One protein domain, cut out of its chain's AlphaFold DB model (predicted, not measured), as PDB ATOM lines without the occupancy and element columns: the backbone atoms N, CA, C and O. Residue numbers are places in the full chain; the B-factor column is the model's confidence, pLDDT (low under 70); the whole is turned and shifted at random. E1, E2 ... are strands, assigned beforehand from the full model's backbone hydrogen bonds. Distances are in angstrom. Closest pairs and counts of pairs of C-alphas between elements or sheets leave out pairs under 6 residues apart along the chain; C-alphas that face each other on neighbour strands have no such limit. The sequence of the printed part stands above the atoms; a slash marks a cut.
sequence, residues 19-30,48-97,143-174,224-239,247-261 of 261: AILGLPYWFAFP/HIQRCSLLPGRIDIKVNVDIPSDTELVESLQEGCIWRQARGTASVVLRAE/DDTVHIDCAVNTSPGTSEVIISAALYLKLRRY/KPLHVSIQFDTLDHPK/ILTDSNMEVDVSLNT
ATOM      1  N   ALA A  19      70.574 -27.347  84.506       44.59
ATOM      2  CA  ALA A  19      70.272 -28.322  83.455       44.59
ATOM      3  C   ALA A  19      70.850 -27.906  82.085       44.59
ATOM      4  O   ALA A  19      71.085 -28.757  81.235       44.59
ATOM      5  N   ILE A  20      71.103 -26.607  81.880       50.44
ATOM      6  CA  ILE A  20      71.656 -26.050  80.641       50.44
ATOM      7  C   ILE A  20      72.826 -25.131  81.005       50.44
ATOM      8  O   ILE A  20      72.645 -24.114  81.679       50.44
ATOM      9  N   LEU A  21      74.035 -25.472  80.555       54.09
ATOM     10  CA  LEU A  21      75.187 -24.574  80.616       54.09
ATOM     11  C   LEU A  21      75.148 -23.644  79.400       54.09
ATOM     12  O   LEU A  21      75.670 -23.958  78.331       54.09
ATOM     13  N   GLY A  22      74.514 -22.488  79.571       48.72
ATOM     14  CA  GLY A  22      74.469 -21.442  78.557       48.72
ATOM     15  C   GLY A  22      74.403 -20.064  79.200       48.72
ATOM     16  O   GLY A  22      73.523 -19.785  80.013       48.72
ATOM     17  N   LEU A  23      75.331 -19.180  78.835       46.53
ATOM     18  CA  LEU A  23      75.058 -17.747  78.920       46.53
ATOM     19  C   LEU A  23      73.997 -17.437  77.853       46.53
ATOM     20  O   LEU A  23      74.046 -18.053  76.785       46.53
ATOM     21  N   PRO A  24      73.049 -16.512  78.092       43.84
ATOM     22  CA  PRO A  24      72.145 -16.081  77.032       43.84
ATOM     23  C   PRO A  24      72.975 -15.680  75.810       43.84
ATOM     24  O   PRO A  24      74.003 -15.020  75.973       43.84
ATOM     25  N   TYR A  25      72.563 -16.072  74.608       45.09
ATOM     26  CA  TYR A  25      73.348 -15.866  73.385       45.09
ATOM     27  C   TYR A  25      73.717 -14.384  73.150       45.09
ATOM     28  O   TYR A  25      74.785 -14.096  72.619       45.09
ATOM     29  N   TRP A  26      72.925 -13.427  73.658       44.88
ATOM     30  CA  TRP A  26      73.247 -11.988  73.647       44.88
ATOM     31  C   TRP A  26      74.422 -11.576  74.555       44.88
ATOM     32  O   TRP A  26      74.845 -10.422  74.536       44.88
ATOM     33  N   PHE A  27      74.926 -12.477  75.401       38.91
ATOM     34  CA  PHE A  27      75.981 -12.218  76.386       38.91
ATOM     35  C   PHE A  27      77.347 -12.797  75.974       38.91
ATOM     36  O   PHE A  27      78.355 -12.462  76.591       38.91
ATOM     37  N   ALA A  28      77.400 -13.645  74.939       40.84
ATOM     38  CA  ALA A  28      78.639 -14.265  74.454       40.84
ATOM     39  C   ALA A  28      79.350 -13.463  73.347       40.84
ATOM     40  O   ALA A  28      80.488 -13.773  73.000       40.84
ATOM     41  N   PHE A  29      78.733 -12.400  72.834       39.41
ATOM     42  CA  PHE A  29      79.368 -11.520  71.862       39.41
ATOM     43  C   PHE A  29      79.956 -10.300  72.570       39.41
ATOM     44  O   PHE A  29      79.229  -9.610  73.292       39.41
ATOM     45  N   PRO A  30      81.227  -9.920  72.339       36.53
ATOM     46  CA  PRO A  30      81.503  -8.504  72.362       36.53
ATOM     47  C   PRO A  30      80.673  -7.938  71.210       36.53
ATOM     48  O   PRO A  30      81.036  -8.119  70.050       36.53
ATOM     49  N   HIS A  48      84.945 -19.928  61.630       80.25
ATOM     50  CA  HIS A  48      85.366 -20.054  60.236       80.25
ATOM     51  C   HIS A  48      85.371 -18.709  59.506       80.25
ATOM     52  O   HIS A  48      84.427 -17.929  59.643       80.25
ATOM     53  N   ILE A  49      86.432 -18.443  58.736       83.56
ATOM     54  CA  ILE A  49      86.517 -17.294  57.824       83.56
ATOM     55  C   ILE A  49      86.725 -17.829  56.414       83.56
ATOM     56  O   ILE A  49      87.802 -18.339  56.105       83.56
ATOM     57  N   GLN A  50      85.725 -17.654  55.560       83.69
ATOM     58  CA  GLN A  50      85.817 -17.970  54.141       83.69
ATOM     59  C   GLN A  50      86.041 -16.680  53.350       83.69
ATOM     60  O   GLN A  50      85.365 -15.684  53.584       83.69
ATOM     61  N   ARG A  51      86.985 -16.686  52.405       87.00
ATOM     62  CA  ARG A  51      87.191 -15.577  51.463       87.00
ATOM     63  C   ARG A  51      86.922 -16.058  50.053       87.00
ATOM     64  O   ARG A  51      87.544 -17.026  49.622       87.00
ATOM     65  N   CYS A  52      86.042 -15.362  49.347       83.62
ATOM     66  CA  CYS A  52      85.646 -15.713  47.993       83.62
ATOM     67  C   CYS A  52      85.632 -14.474  47.101       83.62
ATOM     68  O   CYS A  52      85.214 -13.397  47.520       83.62
ATOM     69  N   SER A  53      86.053 -14.649  45.851       84.94
ATOM     70  CA  SER A  53      85.899 -13.640  44.806       84.94
ATOM     71  C   SER A  53      84.868 -14.148  43.813       84.94
ATOM     72  O   SER A  53      85.108 -15.144  43.131       84.94
ATOM     73  N   LEU A  54      83.703 -13.506  43.784       83.50
ATOM     74  CA  LEU A  54      82.558 -13.915  42.974       83.50
ATOM     75  C   LEU A  54      82.069 -12.742  42.124       83.50
ATOM     76  O   LEU A  54      82.407 -11.582  42.374       83.50
ATOM     77  N   LEU A  55      81.303 -13.061  41.082       83.56
ATOM     78  CA  LEU A  55      80.640 -12.039  40.287       83.56
ATOM     79  C   LEU A  55      79.461 -11.453  41.072       83.56
ATOM     80  O   LEU A  55      78.809 -12.171  41.829       83.56
ATOM     81  N   PRO A  56      79.176 -10.160  40.881       83.75
ATOM     82  CA  PRO A  56      78.065  -9.497  41.541       83.75
ATOM     83  C   PRO A  56      76.723 -10.063  41.061       83.75
ATOM     84  O   PRO A  56      76.502 -10.288  39.865       83.75
ATOM     85  N   GLY A  57      75.817 -10.256  42.011       84.56
ATOM     86  CA  GLY A  57      74.507 -10.858  41.805       84.56
ATOM     87  C   GLY A  57      74.041 -11.638  43.032       84.56
ATOM     88  O   GLY A  57      74.497 -11.369  44.150       84.56
ATOM     89  N   ARG A  58      73.104 -12.567  42.829       87.56
ATOM     90  CA  ARG A  58      72.522 -13.382  43.897       87.56
ATOM     91  C   ARG A  58      73.439 -14.562  44.191       87.56
ATOM     92  O   ARG A  58      73.889 -15.256  43.283       87.56
ATOM     93  N   ILE A  59      73.729 -14.775  45.465       87.44
ATOM     94  CA  ILE A  59      74.569 -15.862  45.947       87.44
ATOM     95  C   ILE A  59      73.756 -16.675  46.942       87.44
ATOM     96  O   ILE A  59      73.442 -16.185  48.027       87.44
ATOM     97  N   ASP A  60      73.448 -17.917  46.585       89.56
ATOM     98  CA  ASP A  60      72.863 -18.882  47.506       89.56
ATOM     99  C   ASP A  60      73.998 -19.595  48.250       89.56
ATOM    100  O   ASP A  60      74.838 -20.281  47.663       89.56
ATOM    101  N   ILE A  61      74.058 -19.378  49.559       89.75
ATOM    102  CA  ILE A  61      75.076 -19.897  50.465       89.75
ATOM    103  C   ILE A  61      74.467 -21.037  51.271       89.75
ATOM    104  O   ILE A  61      73.505 -20.835  52.013       89.75
ATOM    105  N   LYS A  62      75.092 -22.206  51.195       91.62
ATOM    106  CA  LYS A  62      74.819 -23.341  52.068       91.62
ATOM    107  C   LYS A  62      76.007 -23.548  52.996       91.62
ATOM    108  O   LYS A  62      77.120 -23.797  52.538       91.62
ATOM    109  N   VAL A  63      75.797 -23.418  54.299       89.38
ATOM    110  CA  VAL A  63      76.821 -23.710  55.306       89.38
ATOM    111  C   VAL A  63      76.564 -25.098  55.866       89.38
ATOM    112  O   VAL A  63      75.507 -25.338  56.443       89.38
ATOM    113  N   ASN A  64      77.535 -25.992  55.725       89.69
ATOM    114  CA  ASN A  64      77.511 -27.319  56.326       89.69
ATOM    115  C   ASN A  64      78.357 -27.288  57.590       89.69
ATOM    116  O   ASN A  64      79.516 -26.886  57.553       89.69
ATOM    117  N   VAL A  65      77.784 -27.684  58.717       88.19
ATOM    118  CA  VAL A  65      78.462 -27.664  60.009       88.19
ATOM    119  C   VAL A  65      78.633 -29.092  60.498       88.19
ATOM    120  O   VAL A  65      77.656 -29.723  60.896       88.19
ATOM    121  N   ASP A  66      79.868 -29.583  60.509       87.44
ATOM    122  CA  ASP A  66      80.183 -30.926  60.991       87.44
ATOM    123  C   ASP A  66      80.200 -30.940  62.519       87.44
ATOM    124  O   ASP A  66      81.007 -30.243  63.159       87.44
ATOM    125  N   ILE A  67      79.331 -31.757  63.113       84.88
ATOM    126  CA  ILE A  67      79.296 -31.977  64.558       84.88
ATOM    127  C   ILE A  67      80.387 -32.991  64.944       84.88
ATOM    128  O   ILE A  67      80.580 -33.989  64.247       84.88
ATOM    129  N   PRO A  68      81.120 -32.784  66.056       82.62
ATOM    130  CA  PRO A  68      82.102 -33.752  66.518       82.62
ATOM    131  C   PRO A  68      81.459 -35.099  66.830       82.62
ATOM    132  O   PRO A  68      80.440 -35.149  67.515       82.62
ATOM    133  N   SER A  69      82.091 -36.192  66.396       81.19
ATOM    134  CA  SER A  69      81.551 -37.559  66.499       81.19
ATOM    135  C   SER A  69      81.231 -38.004  67.932       81.19
ATOM    136  O   SER A  69      80.435 -38.913  68.160       81.19
ATOM    137  N   ASP A  70      81.889 -37.407  68.922       82.12
ATOM    138  CA  ASP A  70      81.669 -37.667  70.345       82.12
ATOM    139  C   ASP A  70      80.527 -36.837  70.951       82.12
ATOM    140  O   ASP A  70      80.226 -36.976  72.137       82.12
ATOM    141  N   THR A  71      79.875 -35.998  70.151       84.44
ATOM    142  CA  THR A  71      78.742 -35.167  70.553       84.44
ATOM    143  C   THR A  71      77.528 -35.413  69.679       84.44
ATOM    144  O   THR A  71      77.634 -35.870  68.548       84.44
ATOM    145  N   GLU A  72      76.360 -35.120  70.226       88.12
ATOM    146  CA  GLU A  72      75.095 -35.174  69.511       88.12
ATOM    147  C   GLU A  72      74.314 -33.884  69.768       88.12
ATOM    148  O   GLU A  72      74.382 -33.285  70.851       88.12
ATOM    149  N   LEU A  73      73.586 -33.445  68.745       85.69
ATOM    150  CA  LEU A  73      72.703 -32.296  68.834       85.69
ATOM    151  C   LEU A  73      71.470 -32.680  69.661       85.69
ATOM    152  O   LEU A  73      70.838 -33.706  69.420       85.69
ATOM    153  N   VAL A  74      71.145 -31.871  70.667       83.44
ATOM    154  CA  VAL A  74      69.987 -32.120  71.539       83.44
ATOM    155  C   VAL A  74      68.682 -31.862  70.794       83.44
ATOM    156  O   VAL A  74      67.711 -32.589  70.991       83.44
ATOM    157  N   GLU A  75      68.672 -30.841  69.943       80.50
ATOM    158  CA  GLU A  75      67.520 -30.410  69.165       80.50
ATOM    159  C   GLU A  75      67.995 -29.881  67.812       80.50
ATOM    160  O   GLU A  75      69.001 -29.173  67.755       80.50
ATOM    161  N   SER A  76      67.279 -30.203  66.732       81.50
ATOM    162  CA  SER A  76      67.564 -29.677  65.394       81.50
ATOM    163  C   SER A  76      67.661 -28.152  65.406       81.50
ATOM    164  O   SER A  76      66.852 -27.482  66.049       81.50
ATOM    165  N   LEU A  77      68.632 -27.598  64.675       81.81
ATOM    166  CA  LEU A  77      68.818 -26.153  64.601       81.81
ATOM    167  C   LEU A  77      67.589 -25.494  63.958       81.81
ATOM    168  O   LEU A  77      67.335 -25.658  62.768       81.81
ATOM    169  N   GLN A  78      66.833 -24.747  64.761       77.75
ATOM    170  CA  GLN A  78      65.680 -23.984  64.297       77.75
ATOM    171  C   GLN A  78      66.117 -22.645  63.691       77.75
ATOM    172  O   GLN A  78      67.060 -22.015  64.171       77.75
ATOM    173  N   GLU A  79      65.372 -22.161  62.697       77.44
ATOM    174  CA  GLU A  79      65.645 -20.899  61.996       77.44
ATOM    175  C   GLU A  79      65.686 -19.682  62.943       77.44
ATOM    176  O   GLU A  79      66.517 -18.791  62.781       77.44
ATOM    177  N   GLY A  80      64.865 -19.680  64.002       72.06
ATOM    178  CA  GLY A  80      64.861 -18.627  65.028       72.06
ATOM    179  C   GLY A  80      66.136 -18.553  65.883       72.06
ATOM    180  O   GLY A  80      66.355 -17.561  66.577       72.06
ATOM    181  N   CYS A  81      66.989 -19.579  65.823       72.69
ATOM    182  CA  CYS A  81      68.278 -19.642  66.511       72.69
ATOM    183  C   CYS A  81      69.455 -19.241  65.605       72.69
ATOM    184  O   CYS A  81      70.612 -19.401  66.008       72.69
ATOM    185  N   ILE A  82      69.173 -18.756  64.389       82.38
ATOM    186  CA  ILE A  82      70.162 -18.371  63.384       82.38
ATOM    187  C   ILE A  82      70.068 -16.866  63.133       82.38
ATOM    188  O   ILE A  82      69.036 -16.328  62.743       82.38
ATOM    189  N   TRP A  83      71.189 -16.174  63.303       82.69
ATOM    190  CA  TRP A  83      71.342 -14.758  62.999       82.69
ATOM    191  C   TRP A  83      72.203 -14.583  61.758       82.69
ATOM    192  O   TRP A  83      73.319 -15.097  61.683       82.69
ATOM    193  N   ARG A  84      71.689 -13.818  60.795       84.50
ATOM    194  CA  ARG A  84      72.370 -13.492  59.539       84.50
ATOM    195  C   ARG A  84      72.558 -11.987  59.465       84.50
ATOM    196  O   ARG A  84      71.608 -11.229  59.636       84.50
ATOM    197  N   GLN A  85      73.783 -11.553  59.215       84.06
ATOM    198  CA  GLN A  85      74.123 -10.146  59.059       84.06
ATOM    199  C   GLN A  85      74.958  -9.971  57.795       84.06
ATOM    200  O   GLN A  85      76.041 -10.537  57.698       84.06
ATOM    201  N   ALA A  86      74.497  -9.146  56.857       83.56
ATOM    202  CA  ALA A  86      75.314  -8.679  55.741       83.56
ATOM    203  C   ALA A  86      75.899  -7.290  56.037       83.56
ATOM    204  O   ALA A  86      75.306  -6.480  56.755       83.56
ATOM    205  N   ARG A  87      77.088  -7.027  55.499       84.00
ATOM    206  CA  ARG A  87      77.851  -5.782  55.631       84.00
ATOM    207  C   ARG A  87      78.421  -5.380  54.273       84.00
ATOM    208  O   ARG A  87      78.726  -6.233  53.440       84.00
ATOM    209  N   GLY A  88      78.645  -4.081  54.084       85.12
ATOM    210  CA  GLY A  88      79.229  -3.539  52.856       85.12
ATOM    211  C   GLY A  88      78.226  -3.537  51.707       85.12
ATOM    212  O   GLY A  88      77.122  -3.021  51.854       85.12
ATOM    213  N   THR A  89      78.622  -4.102  50.569       82.50
ATOM    214  CA  THR A  89      77.808  -4.165  49.344       82.50
ATOM    215  C   THR A  89      76.887  -5.388  49.254       82.50
ATOM    216  O   THR A  89      76.315  -5.644  48.195       82.50
ATOM    217  N   ALA A  90      76.744  -6.147  50.346       85.00
ATOM    218  CA  ALA A  90      75.850  -7.296  50.427       85.00
ATOM    219  C   ALA A  90      74.556  -6.966  51.182       85.00
ATOM    220  O   ALA A  90      74.557  -6.201  52.147       85.00
ATOM    221  N   SER A  91      73.468  -7.620  50.786       83.94
ATOM    222  CA  SER A  91      72.181  -7.624  51.491       83.94
ATOM    223  C   SER A  91      71.680  -9.059  51.642       83.94
ATOM    224  O   SER A  91      71.840  -9.859  50.722       83.94
ATOM    225  N   VAL A  92      71.127  -9.404  52.810       82.12
ATOM    226  CA  VAL A  92      70.540 -10.734  53.053       82.12
ATOM    227  C   VAL A  92      69.136 -10.761  52.469       82.12
ATOM    228  O   VAL A  92      68.350  -9.861  52.745       82.12
ATOM    229  N   VAL A  93      68.832 -11.801  51.699       81.38
ATOM    230  CA  VAL A  93      67.501 -12.072  51.158       81.38
ATOM    231  C   VAL A  93      66.830 -13.085  52.076       81.38
ATOM    232  O   VAL A  93      67.339 -14.192  52.272       81.38
ATOM    233  N   LEU A  94      65.711 -12.702  52.687       65.44
ATOM    234  CA  LEU A  94      64.940 -13.616  53.524       65.44
ATOM    235  C   LEU A  94      64.068 -14.505  52.633       65.44
ATOM    236  O   LEU A  94      63.437 -14.042  51.689       65.44
ATOM    237  N   ARG A  95      63.993 -15.797  52.967       54.84
ATOM    238  CA  ARG A  95      63.268 -16.826  52.195       54.84
ATOM    239  C   ARG A  95      61.771 -16.524  51.990       54.84
ATOM    240  O   ARG A  95      61.154 -17.118  51.115       54.84
ATOM    241  N   ALA A  96      61.190 -15.604  52.761       48.00
ATOM    242  CA  ALA A  96      59.800 -15.176  52.605       48.00
ATOM    243  C   ALA A  96      59.536 -14.363  51.317       48.00
ATOM    244  O   ALA A  96      58.383 -14.229  50.920       48.00
ATOM    245  N   GLU A  97      60.576 -13.858  50.644       45.00
ATOM    246  CA  GLU A  97      60.449 -13.061  49.412       45.00
ATOM    247  C   GLU A  97      60.404 -13.909  48.126       45.00
ATOM    248  O   GLU A  97      60.268 -13.363  47.035       45.00
ATOM    249  N   ASP A 143      73.049 -37.949  58.916       50.50
ATOM    250  CA  ASP A 143      74.042 -36.932  58.624       50.50
ATOM    251  C   ASP A 143      74.305 -36.174  59.925       50.50
ATOM    252  O   ASP A 143      73.479 -35.391  60.391       50.50
ATOM    253  N   ASP A 144      75.481 -36.400  60.514       67.25
ATOM    254  CA  ASP A 144      76.028 -35.647  61.656       67.25
ATOM    255  C   ASP A 144      76.353 -34.172  61.266       67.25
ATOM    256  O   ASP A 144      77.203 -33.517  61.877       67.25
ATOM    257  N   THR A 145      75.696 -33.636  60.229       74.25
ATOM    258  CA  THR A 145      75.935 -32.315  59.648       74.25
ATOM    259  C   THR A 145      74.695 -31.431  59.770       74.25
ATOM    260  O   THR A 145      73.567 -31.826  59.483       74.25
ATOM    261  N   VAL A 146      74.897 -30.204  60.246       84.88
ATOM    262  CA  VAL A 146      73.841 -29.190  60.345       84.88
ATOM    263  C   VAL A 146      73.959 -28.256  59.155       84.88
ATOM    264  O   VAL A 146      75.020 -27.681  58.925       84.88
ATOM    265  N   HIS A 147      72.867 -28.073  58.418       87.88
ATOM    266  CA  HIS A 147      72.828 -27.186  57.260       87.88
ATOM    267  C   HIS A 147      72.190 -25.841  57.611       87.88
ATOM    268  O   HIS A 147      71.144 -25.790  58.258       87.88
ATOM    269  N   ILE A 148      72.818 -24.751  57.171       87.50
ATOM    270  CA  ILE A 148      72.284 -23.393  57.279       87.50
ATOM    271  C   ILE A 148      72.272 -22.768  55.891       87.50
ATOM    272  O   ILE A 148      73.327 -22.490  55.320       87.50
ATOM    273  N   ASP A 149      71.075 -22.486  55.390       88.81
ATOM    274  CA  ASP A 149      70.893 -21.794  54.119       88.81
ATOM    275  C   ASP A 149      70.821 -20.271  54.330       88.81
ATOM    276  O   ASP A 149      70.252 -19.762  55.310       88.81
ATOM    277  N   CYS A 150      71.421 -19.522  53.408       87.31
ATOM    278  CA  CYS A 150      71.441 -18.064  53.391       87.31
ATOM    279  C   CYS A 150      71.559 -17.568  51.947       87.31
ATOM    280  O   CYS A 150      72.515 -17.908  51.266       87.31
ATOM    281  N   ALA A 151      70.634 -16.732  51.485       88.31
ATOM    282  CA  ALA A 151      70.743 -16.080  50.184       88.31
ATOM    283  C   ALA A 151      71.178 -14.625  50.373       88.31
ATOM    284  O   ALA A 151      70.663 -13.926  51.250       88.31
ATOM    285  N   VAL A 152      72.126 -14.154  49.565       87.38
ATOM    286  CA  VAL A 152      72.605 -12.767  49.622       87.38
ATOM    287  C   VAL A 152      72.735 -12.160  48.236       87.38
ATOM    288  O   VAL A 152      73.231 -12.793  47.313       87.38
ATOM    289  N   ASN A 153      72.333 -10.904  48.090       86.94
ATOM    290  CA  ASN A 153      72.592 -10.130  46.883       86.94
ATOM    291  C   ASN A 153      73.842  -9.286  47.093       86.94
ATOM    292  O   ASN A 153      73.931  -8.557  48.084       86.94
ATOM    293  N   THR A 154      74.784  -9.360  46.158       87.19
ATOM    294  CA  THR A 154      76.055  -8.630  46.201       87.19
ATOM    295  C   THR A 154      76.182  -7.671  45.020       87.19
ATOM    296  O   THR A 154      75.812  -7.993  43.891       87.19
ATOM    297  N   SER A 155      76.727  -6.479  45.269       84.62
ATOM    298  CA  SER A 155      77.172  -5.552  44.222       84.62
ATOM    299  C   SER A 155      78.704  -5.432  44.210       84.62
ATOM    300  O   SER A 155      79.338  -5.782  45.212       84.62
ATOM    301  N   PRO A 156      79.315  -4.904  43.127       85.12
ATOM    302  CA  PRO A 156      80.761  -4.709  43.034       85.12
ATOM    303  C   PRO A 156      81.328  -3.995  44.260       85.12
ATOM    304  O   PRO A 156      80.736  -3.025  44.743       85.12
ATOM    305  N   GLY A 157      82.473  -4.469  44.747       84.25
ATOM    306  CA  GLY A 157      83.102  -4.003  45.978       84.25
ATOM    307  C   GLY A 157      83.239  -5.099  47.032       84.25
ATOM    308  O   GLY A 157      82.972  -6.277  46.787       84.25
ATOM    309  N   THR A 158      83.684  -4.702  48.221       86.00
ATOM    310  CA  THR A 158      83.910  -5.618  49.337       86.00
ATOM    311  C   THR A 158      82.668  -5.735  50.212       86.00
ATOM    312  O   THR A 158      82.056  -4.741  50.617       86.00
ATOM    313  N   SER A 159      82.303  -6.969  50.539       84.62
ATOM    314  CA  SER A 159      81.203  -7.254  51.454       84.62
ATOM    315  C   SER A 159      81.525  -8.419  52.379       84.62
ATOM    316  O   SER A 159      82.463  -9.183  52.160       84.62
ATOM    317  N   GLU A 160      80.780  -8.518  53.473       87.69
ATOM    318  CA  GLU A 160      80.942  -9.586  54.456       87.69
ATOM    319  C   GLU A 160      79.567 -10.059  54.916       87.69
ATOM    320  O   GLU A 160      78.689  -9.250  55.210       87.69
ATOM    321  N   VAL A 161      79.390 -11.372  54.992       86.44
ATOM    322  CA  VAL A 161      78.197 -12.022  55.524       86.44
ATOM    323  C   VAL A 161      78.604 -12.828  56.741       86.44
ATOM    324  O   VAL A 161      79.495 -13.671  56.685       86.44
ATOM    325  N   ILE A 162      77.952 -12.542  57.856       86.69
ATOM    326  CA  ILE A 162      78.183 -13.179  59.142       86.69
ATOM    327  C   ILE A 162      76.958 -14.022  59.469       86.69
ATOM    328  O   ILE A 162      75.836 -13.515  59.503       86.69
ATOM    329  N   ILE A 163      77.187 -15.305  59.724       86.50
ATOM    330  CA  ILE A 163      76.173 -16.271  60.141       86.50
ATOM    331  C   ILE A 163      76.540 -16.723  61.549       86.50
ATOM    332  O   ILE A 163      77.638 -17.226  61.788       86.50
ATOM    333  N   SER A 164      75.633 -16.507  62.493       85.94
ATOM    334  CA  SER A 164      75.796 -16.902  63.890       85.94
ATOM    335  C   SER A 164      74.657 -17.811  64.322       85.94
ATOM    336  O   SER A 164      73.506 -17.528  64.018       85.94
ATOM    337  N   ALA A 165      74.960 -18.871  65.063       84.69
ATOM    338  CA  ALA A 165      73.949 -19.782  65.593       84.69
ATOM    339  C   ALA A 165      74.326 -20.289  66.990       84.69
ATOM    340  O   ALA A 165      75.500 -20.303  67.365       84.69
ATOM    341  N   ALA A 166      73.330 -20.711  67.766       82.75
ATOM    342  CA  ALA A 166      73.536 -21.371  69.053       82.75
ATOM    343  C   ALA A 166      73.211 -22.865  68.930       82.75
ATOM    344  O   ALA A 166      72.055 -23.234  68.739       82.75
ATOM    345  N   LEU A 167      74.228 -23.722  69.050       83.56
ATOM    346  CA  LEU A 167      74.072 -25.174  68.972       83.56
ATOM    347  C   LEU A 167      73.986 -25.768  70.376       83.56
ATOM    348  O   LEU A 167      74.872 -25.546  71.202       83.56
ATOM    349  N   TYR A 168      72.939 -26.542  70.647       84.69
ATOM    350  CA  TYR A 168      72.763 -27.246  71.914       84.69
ATOM    351  C   TYR A 168      73.303 -28.666  71.780       84.69
ATOM    352  O   TYR A 168      72.713 -29.497  71.093       84.69
ATOM    353  N   LEU A 169      74.432 -28.940  72.427       84.44
ATOM    354  CA  LEU A 169      75.153 -30.203  72.305       84.44
ATOM    355  C   LEU A 169      75.153 -30.962  73.632       84.44
ATOM    356  O   LEU A 169      75.137 -30.368  74.713       84.44
ATOM    357  N   LYS A 170      75.219 -32.288  73.533       86.69
ATOM    358  CA  LYS A 170      75.517 -33.209  74.637       86.69
ATOM    359  C   LYS A 170      76.533 -34.251  74.171       86.69
ATOM    360  O   LYS A 170      76.716 -34.443  72.970       86.69
ATOM    361  N   LEU A 171      77.226 -34.909  75.099       87.00
ATOM    362  CA  LEU A 171      78.166 -35.972  74.733       87.00
ATOM    363  C   LEU A 171      77.401 -37.247  74.363       87.00
ATOM    364  O   LEU A 171      76.490 -37.667  75.079       87.00
ATOM    365  N   ARG A 172      77.803 -37.890  73.267       86.06
ATOM    366  CA  ARG A 172      77.181 -39.117  72.775       86.06
ATOM    367  C   ARG A 172      77.454 -40.272  73.740       86.06
ATOM    368  O   ARG A 172      78.554 -40.427  74.274       86.06
ATOM    369  N   ARG A 173      76.442 -41.110  73.965       82.25
ATOM    370  CA  ARG A 173      76.564 -42.318  74.792       82.25
ATOM    371  C   ARG A 173      76.861 -43.524  73.907       82.25
ATOM    372  O   ARG A 173      75.983 -43.991  73.187       82.25
ATOM    373  N   TYR A 174      78.071 -44.060  74.011       74.38
ATOM    374  CA  TYR A 174      78.439 -45.321  73.369       74.38
ATOM    375  C   TYR A 174      78.261 -46.489  74.354       74.38
ATOM    376  O   TYR A 174      78.840 -46.443  75.441       74.38
ATOM    377  N   LYS A 224      77.157 -24.419  72.320       82.56
ATOM    378  CA  LYS A 224      78.284 -24.083  71.453       82.56
ATOM    379  C   LYS A 224      77.856 -22.964  70.491       82.56
ATOM    380  O   LYS A 224      77.077 -23.231  69.576       82.56
ATOM    381  N   PRO A 225      78.325 -21.715  70.675       77.56
ATOM    382  CA  PRO A 225      78.111 -20.682  69.671       77.56
ATOM    383  C   PRO A 225      78.905 -21.040  68.411       77.56
ATOM    384  O   PRO A 225      80.073 -21.424  68.511       77.56
ATOM    385  N   LEU A 226      78.249 -20.918  67.263       83.38
ATOM    386  CA  LEU A 226      78.823 -20.991  65.928       83.38
ATOM    387  C   LEU A 226      78.895 -19.572  65.371       83.38
ATOM    388  O   LEU A 226      77.886 -18.866  65.383       83.38
ATOM    389  N   HIS A 227      80.053 -19.168  64.856       85.00
ATOM    390  CA  HIS A 227      80.205 -17.886  64.170       85.00
ATOM    391  C   HIS A 227      81.050 -18.025  62.898       85.00
ATOM    392  O   HIS A 227      82.276 -18.175  62.949       85.00
ATOM    393  N   VAL A 228      80.390 -17.910  61.749       85.50
ATOM    394  CA  VAL A 228      80.973 -18.016  60.408       85.50
ATOM    395  C   VAL A 228      80.990 -16.633  59.768       85.50
ATOM    396  O   VAL A 228      79.960 -15.968  59.702       85.50
ATOM    397  N   SER A 229      82.157 -16.190  59.301       87.38
ATOM    398  CA  SER A 229      82.308 -14.972  58.497       87.38
ATOM    399  C   SER A 229      82.697 -15.359  57.074       87.38
ATOM    400  O   SER A 229      83.621 -16.140  56.847       87.38
ATOM    401  N   ILE A 230      81.973 -14.815  56.107       87.56
ATOM    402  CA  ILE A 230      82.174 -15.041  54.685       87.56
ATOM    403  C   ILE A 230      82.443 -13.682  54.056       87.56
ATOM    404  O   ILE A 230      81.578 -12.811  54.037       87.56
ATOM    405  N   GLN A 231      83.658 -13.485  53.570       89.56
ATOM    406  CA  GLN A 231      84.109 -12.238  52.970       89.56
ATOM    407  C   GLN A 231      84.088 -12.376  51.452       89.56
ATOM    408  O   GLN A 231      84.714 -13.282  50.893       89.56
ATOM    409  N   PHE A 232      83.401 -11.448  50.802       86.75
ATOM    410  CA  PHE A 232      83.297 -11.362  49.359       86.75
ATOM    411  C   PHE A 232      84.130 -10.199  48.839       86.75
ATOM    412  O   PHE A 232      84.017  -9.063  49.309       86.75
ATOM    413  N   ASP A 233      84.945 -10.501  47.838       87.12
ATOM    414  CA  ASP A 233      85.583  -9.506  46.989       87.12
ATOM    415  C   ASP A 233      84.936  -9.568  45.606       87.12
ATOM    416  O   ASP A 233      85.230 -10.449  44.791       87.12
ATOM    417  N   THR A 234      83.960  -8.692  45.395       82.12
ATOM    418  CA  THR A 234      83.065  -8.740  44.239       82.12
ATOM    419  C   THR A 234      83.619  -7.857  43.130       82.12
ATOM    420  O   THR A 234      83.788  -6.648  43.316       82.12
ATOM    421  N   LEU A 235      83.897  -8.455  41.971       79.62
ATOM    422  CA  LEU A 235      84.439  -7.744  40.810       79.62
ATOM    423  C   LEU A 235      83.377  -6.859  40.136       79.62
ATOM    424  O   LEU A 235      82.184  -6.939  40.433       79.62
ATOM    425  N   ASP A 236      83.813  -6.018  39.200       80.25
ATOM    426  CA  ASP A 236      82.899  -5.234  38.370       80.25
ATOM    427  C   ASP A 236      81.946  -6.136  37.574       80.25
ATOM    428  O   ASP A 236      82.302  -7.238  37.146       80.25
ATOM    429  N   HIS A 237      80.733  -5.634  37.332       76.00
ATOM    430  CA  HIS A 237      79.757  -6.346  36.518       76.00
ATOM    431  C   HIS A 237      80.317  -6.656  35.119       76.00
ATOM    432  O   HIS A 237      80.849  -5.752  34.457       76.00
ATOM    433  N   PRO A 238      80.143  -7.894  34.619       74.06
ATOM    434  CA  PRO A 238      80.479  -8.201  33.243       74.06
ATOM    435  C   PRO A 238      79.596  -7.369  32.309       74.06
ATOM    436  O   PRO A 238      78.374  -7.303  32.461       74.06
ATOM    437  N   LYS A 239      80.238  -6.695  31.351       74.31
ATOM    438  CA  LYS A 239      79.554  -5.888  30.337       74.31
ATOM    439  C   LYS A 239      79.098  -6.800  29.208       74.31
ATOM    440  O   LYS A 239      79.913  -7.544  28.669       74.31
ATOM    441  N   ILE A 247      74.942  -7.786  33.276       70.31
ATOM    442  CA  ILE A 247      74.650  -9.199  33.514       70.31
ATOM    443  C   ILE A 247      74.652  -9.437  35.032       70.31
ATOM    444  O   ILE A 247      75.670  -9.229  35.698       70.31
ATOM    445  N   LEU A 248      73.504  -9.846  35.574       69.88
ATOM    446  CA  LEU A 248      73.388 -10.361  36.940       69.88
ATOM    447  C   LEU A 248      73.753 -11.846  36.942       69.88
ATOM    448  O   LEU A 248      73.361 -12.576  36.031       69.88
ATOM    449  N   THR A 249      74.527 -12.272  37.939       80.69
ATOM    450  CA  THR A 249      74.974 -13.665  38.061       80.69
ATOM    451  C   THR A 249      74.299 -14.326  39.253       80.69
ATOM    452  O   THR A 249      74.367 -13.789  40.355       80.69
ATOM    453  N   ASP A 250      73.721 -15.505  39.043       86.06
ATOM    454  CA  ASP A 250      73.277 -16.379  40.129       86.06
ATOM    455  C   ASP A 250      74.399 -17.378  40.429       86.06
ATOM    456  O   ASP A 250      74.834 -18.127  39.551       86.06
ATOM    457  N   SER A 251      74.922 -17.338  41.651       85.81
ATOM    458  CA  SER A 251      76.019 -18.194  42.108       85.81
ATOM    459  C   SER A 251      75.579 -19.030  43.299       85.81
ATOM    460  O   SER A 251      74.879 -18.541  44.175       85.81
ATOM    461  N   ASN A 252      76.065 -20.265  43.380       87.81
ATOM    462  CA  ASN A 252      75.873 -21.114  44.552       87.81
ATOM    463  C   ASN A 252      77.221 -21.333  45.230       87.81
ATOM    464  O   ASN A 252      78.234 -21.532  44.556       87.81
ATOM    465  N   MET A 253      77.233 -21.304  46.557       87.06
ATOM    466  CA  MET A 253      78.434 -21.507  47.350       87.06
ATOM    467  C   MET A 253      78.147 -22.423  48.529       87.06
ATOM    468  O   MET A 253      77.202 -22.212  49.282       87.06
ATOM    469  N   GLU A 254      79.024 -23.399  48.715       89.75
ATOM    470  CA  GLU A 254      78.992 -24.315  49.847       89.75
ATOM    471  C   GLU A 254      80.179 -24.020  50.769       89.75
ATOM    472  O   GLU A 254      81.301 -23.795  50.302       89.75
ATOM    473  N   VAL A 255      79.918 -23.933  52.072       85.69
ATOM    474  CA  VAL A 255      80.918 -23.619  53.095       85.69
ATOM    475  C   VAL A 255      80.887 -24.702  54.160       85.69
ATOM    476  O   VAL A 255      79.980 -24.732  54.988       85.69
ATOM    477  N   ASP A 256      81.910 -25.548  54.164       86.75
ATOM    478  CA  ASP A 256      82.065 -26.598  55.165       86.75
ATOM    479  C   ASP A 256      82.792 -26.058  56.404       86.75
ATOM    480  O   ASP A 256      83.883 -25.482  56.323       86.75
ATOM    481  N   VAL A 257      82.175 -26.233  57.569       84.75
ATOM    482  CA  VAL A 257      82.644 -25.744  58.863       84.75
ATOM    483  C   VAL A 257      82.718 -26.909  59.828       84.75
ATOM    484  O   VAL A 257      81.704 -27.443  60.257       84.75
ATOM    485  N   SER A 258      83.925 -27.258  60.257       81.81
ATOM    486  CA  SER A 258      84.088 -28.285  61.277       81.81
ATOM    487  C   SER A 258      84.136 -27.673  62.671       81.81
ATOM    488  O   SER A 258      84.951 -26.790  62.959       81.81
ATOM    489  N   LEU A 259      83.295 -28.178  63.574       74.06
ATOM    490  CA  LEU A 259      83.369 -27.849  64.998       74.06
ATOM    491  C   LEU A 259      84.490 -28.619  65.718       74.06
ATOM    492  O   LEU A 259      84.749 -28.352  66.896       74.06
ATOM    493  N   ASN A 260      85.156 -29.552  65.028       61.88
ATOM    494  CA  ASN A 260      86.175 -30.420  65.602       61.88
ATOM    495  C   ASN A 260      87.405 -29.647  66.083       61.88
ATOM    496  O   ASN A 260      87.998 -28.831  65.375       61.88
ATOM    497  N   THR A 261      87.831 -29.967  67.302       46.97
ATOM    498  CA  THR A 261      89.244 -29.940  67.700       46.97
ATOM    499  C   THR A 261      89.534 -31.120  68.617       46.97
ATOM    500  O   THR A 261      88.648 -31.493  69.423       46.97
TER     501      THR A 261
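This is residues 19 to 30, 48 to 97, 143 to 174, 224 to 239 and 247 to 261 of the 261 residues of an uncharacterized protein of Citrus sinensis (UniProt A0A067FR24). One twisted sheet is folded double, as E5 and E4 both bend back sharply: E7, E2 and the first part of E5 make one layer, and the later part of E5 with E6 and E1 makes the layer over it. E4 spans both layers beside E5, short E3 pairs with the last residues of E5 at the end away from the folds, and residues 19 to 30 are a stretch with no named element. The printed part has 125 residues, with no named helix and seven named strands, E1 to E7 in order along the chain. The sheet is branched, with no single order, and holds parallel and antiparallel pairs; the class is all strand. The whole is only just compact, close to loose, with a radius of gyration of the C-alphas of 16.2 A and spans of 58 by 29 by 29 A.

Find C-alpha 145 at (75.935, -32.315, 59.648), where E5 begins; it runs to residue 171, bends by 168 degrees at residue 157, and measures 15.7 A from first to last C-alpha. E2, residues 57 to 66, is 28.3 A long, and E7, residues 249 to 258, is 28.9 A long, ending at C-alpha 258 at (84.088, -28.285, 61.277). E6, residues 224 to 234, is 31.6 A long. E4, residues 82 to 93, bends by 148 degrees at residue 89. E1 is residues 48 to 52, beginning at (85.366, -20.054, 60.236), and E3 is residues 71 to 73.

Start at E5, whose pairing is staggered. Beside its residues 145 to 154 look for E2, antiparallel, with N 61 and O 150 at 2.7 A. Beside its residues 156 to 167 look for E6, antiparallel, with N 161 and O 230 at 2.8 A. E2 and E6 lie on one side of E5, and E4 lies on the other side. E4 is antiparallel to E5, with N 85 and O 162 at 2.9 A before its bend and N 93 and O 151 at 2.8 A after it. E3 is also antiparallel to E5, with N 72 and O 170 at 2.8 A. Walk outward to E7, parallel to E2 at 16 degrees, with N 253 and O 60 at 2.8 A. E1 is parallel to E6 at 14 degrees, with N 50 and O 229 at 2.9 A. The closest C-alphas of edge strands E1 and E7, those of His 48 and Val 257, are 6.5 A apart. E4 and E7 are apart.

The C-alphas farthest apart, of Ala 19 and Lys 239, are 58.4 A apart. Four cuts leave C-alpha gaps of 17.2 A from 30 to 48, 29.0 A from 97 to 143, 21.3 A from 174 to 224 and 6.7 A from 239 to 247. Of the links that are printed whole, E1 to E2 and E2 to E3 are tight and E3 to E4 is short. The mean pLDDT of the printed part is 78.2; look for values under 70 at residues 19 to 30, 94 to 97, 143 to 144, 248 and 260 to 261.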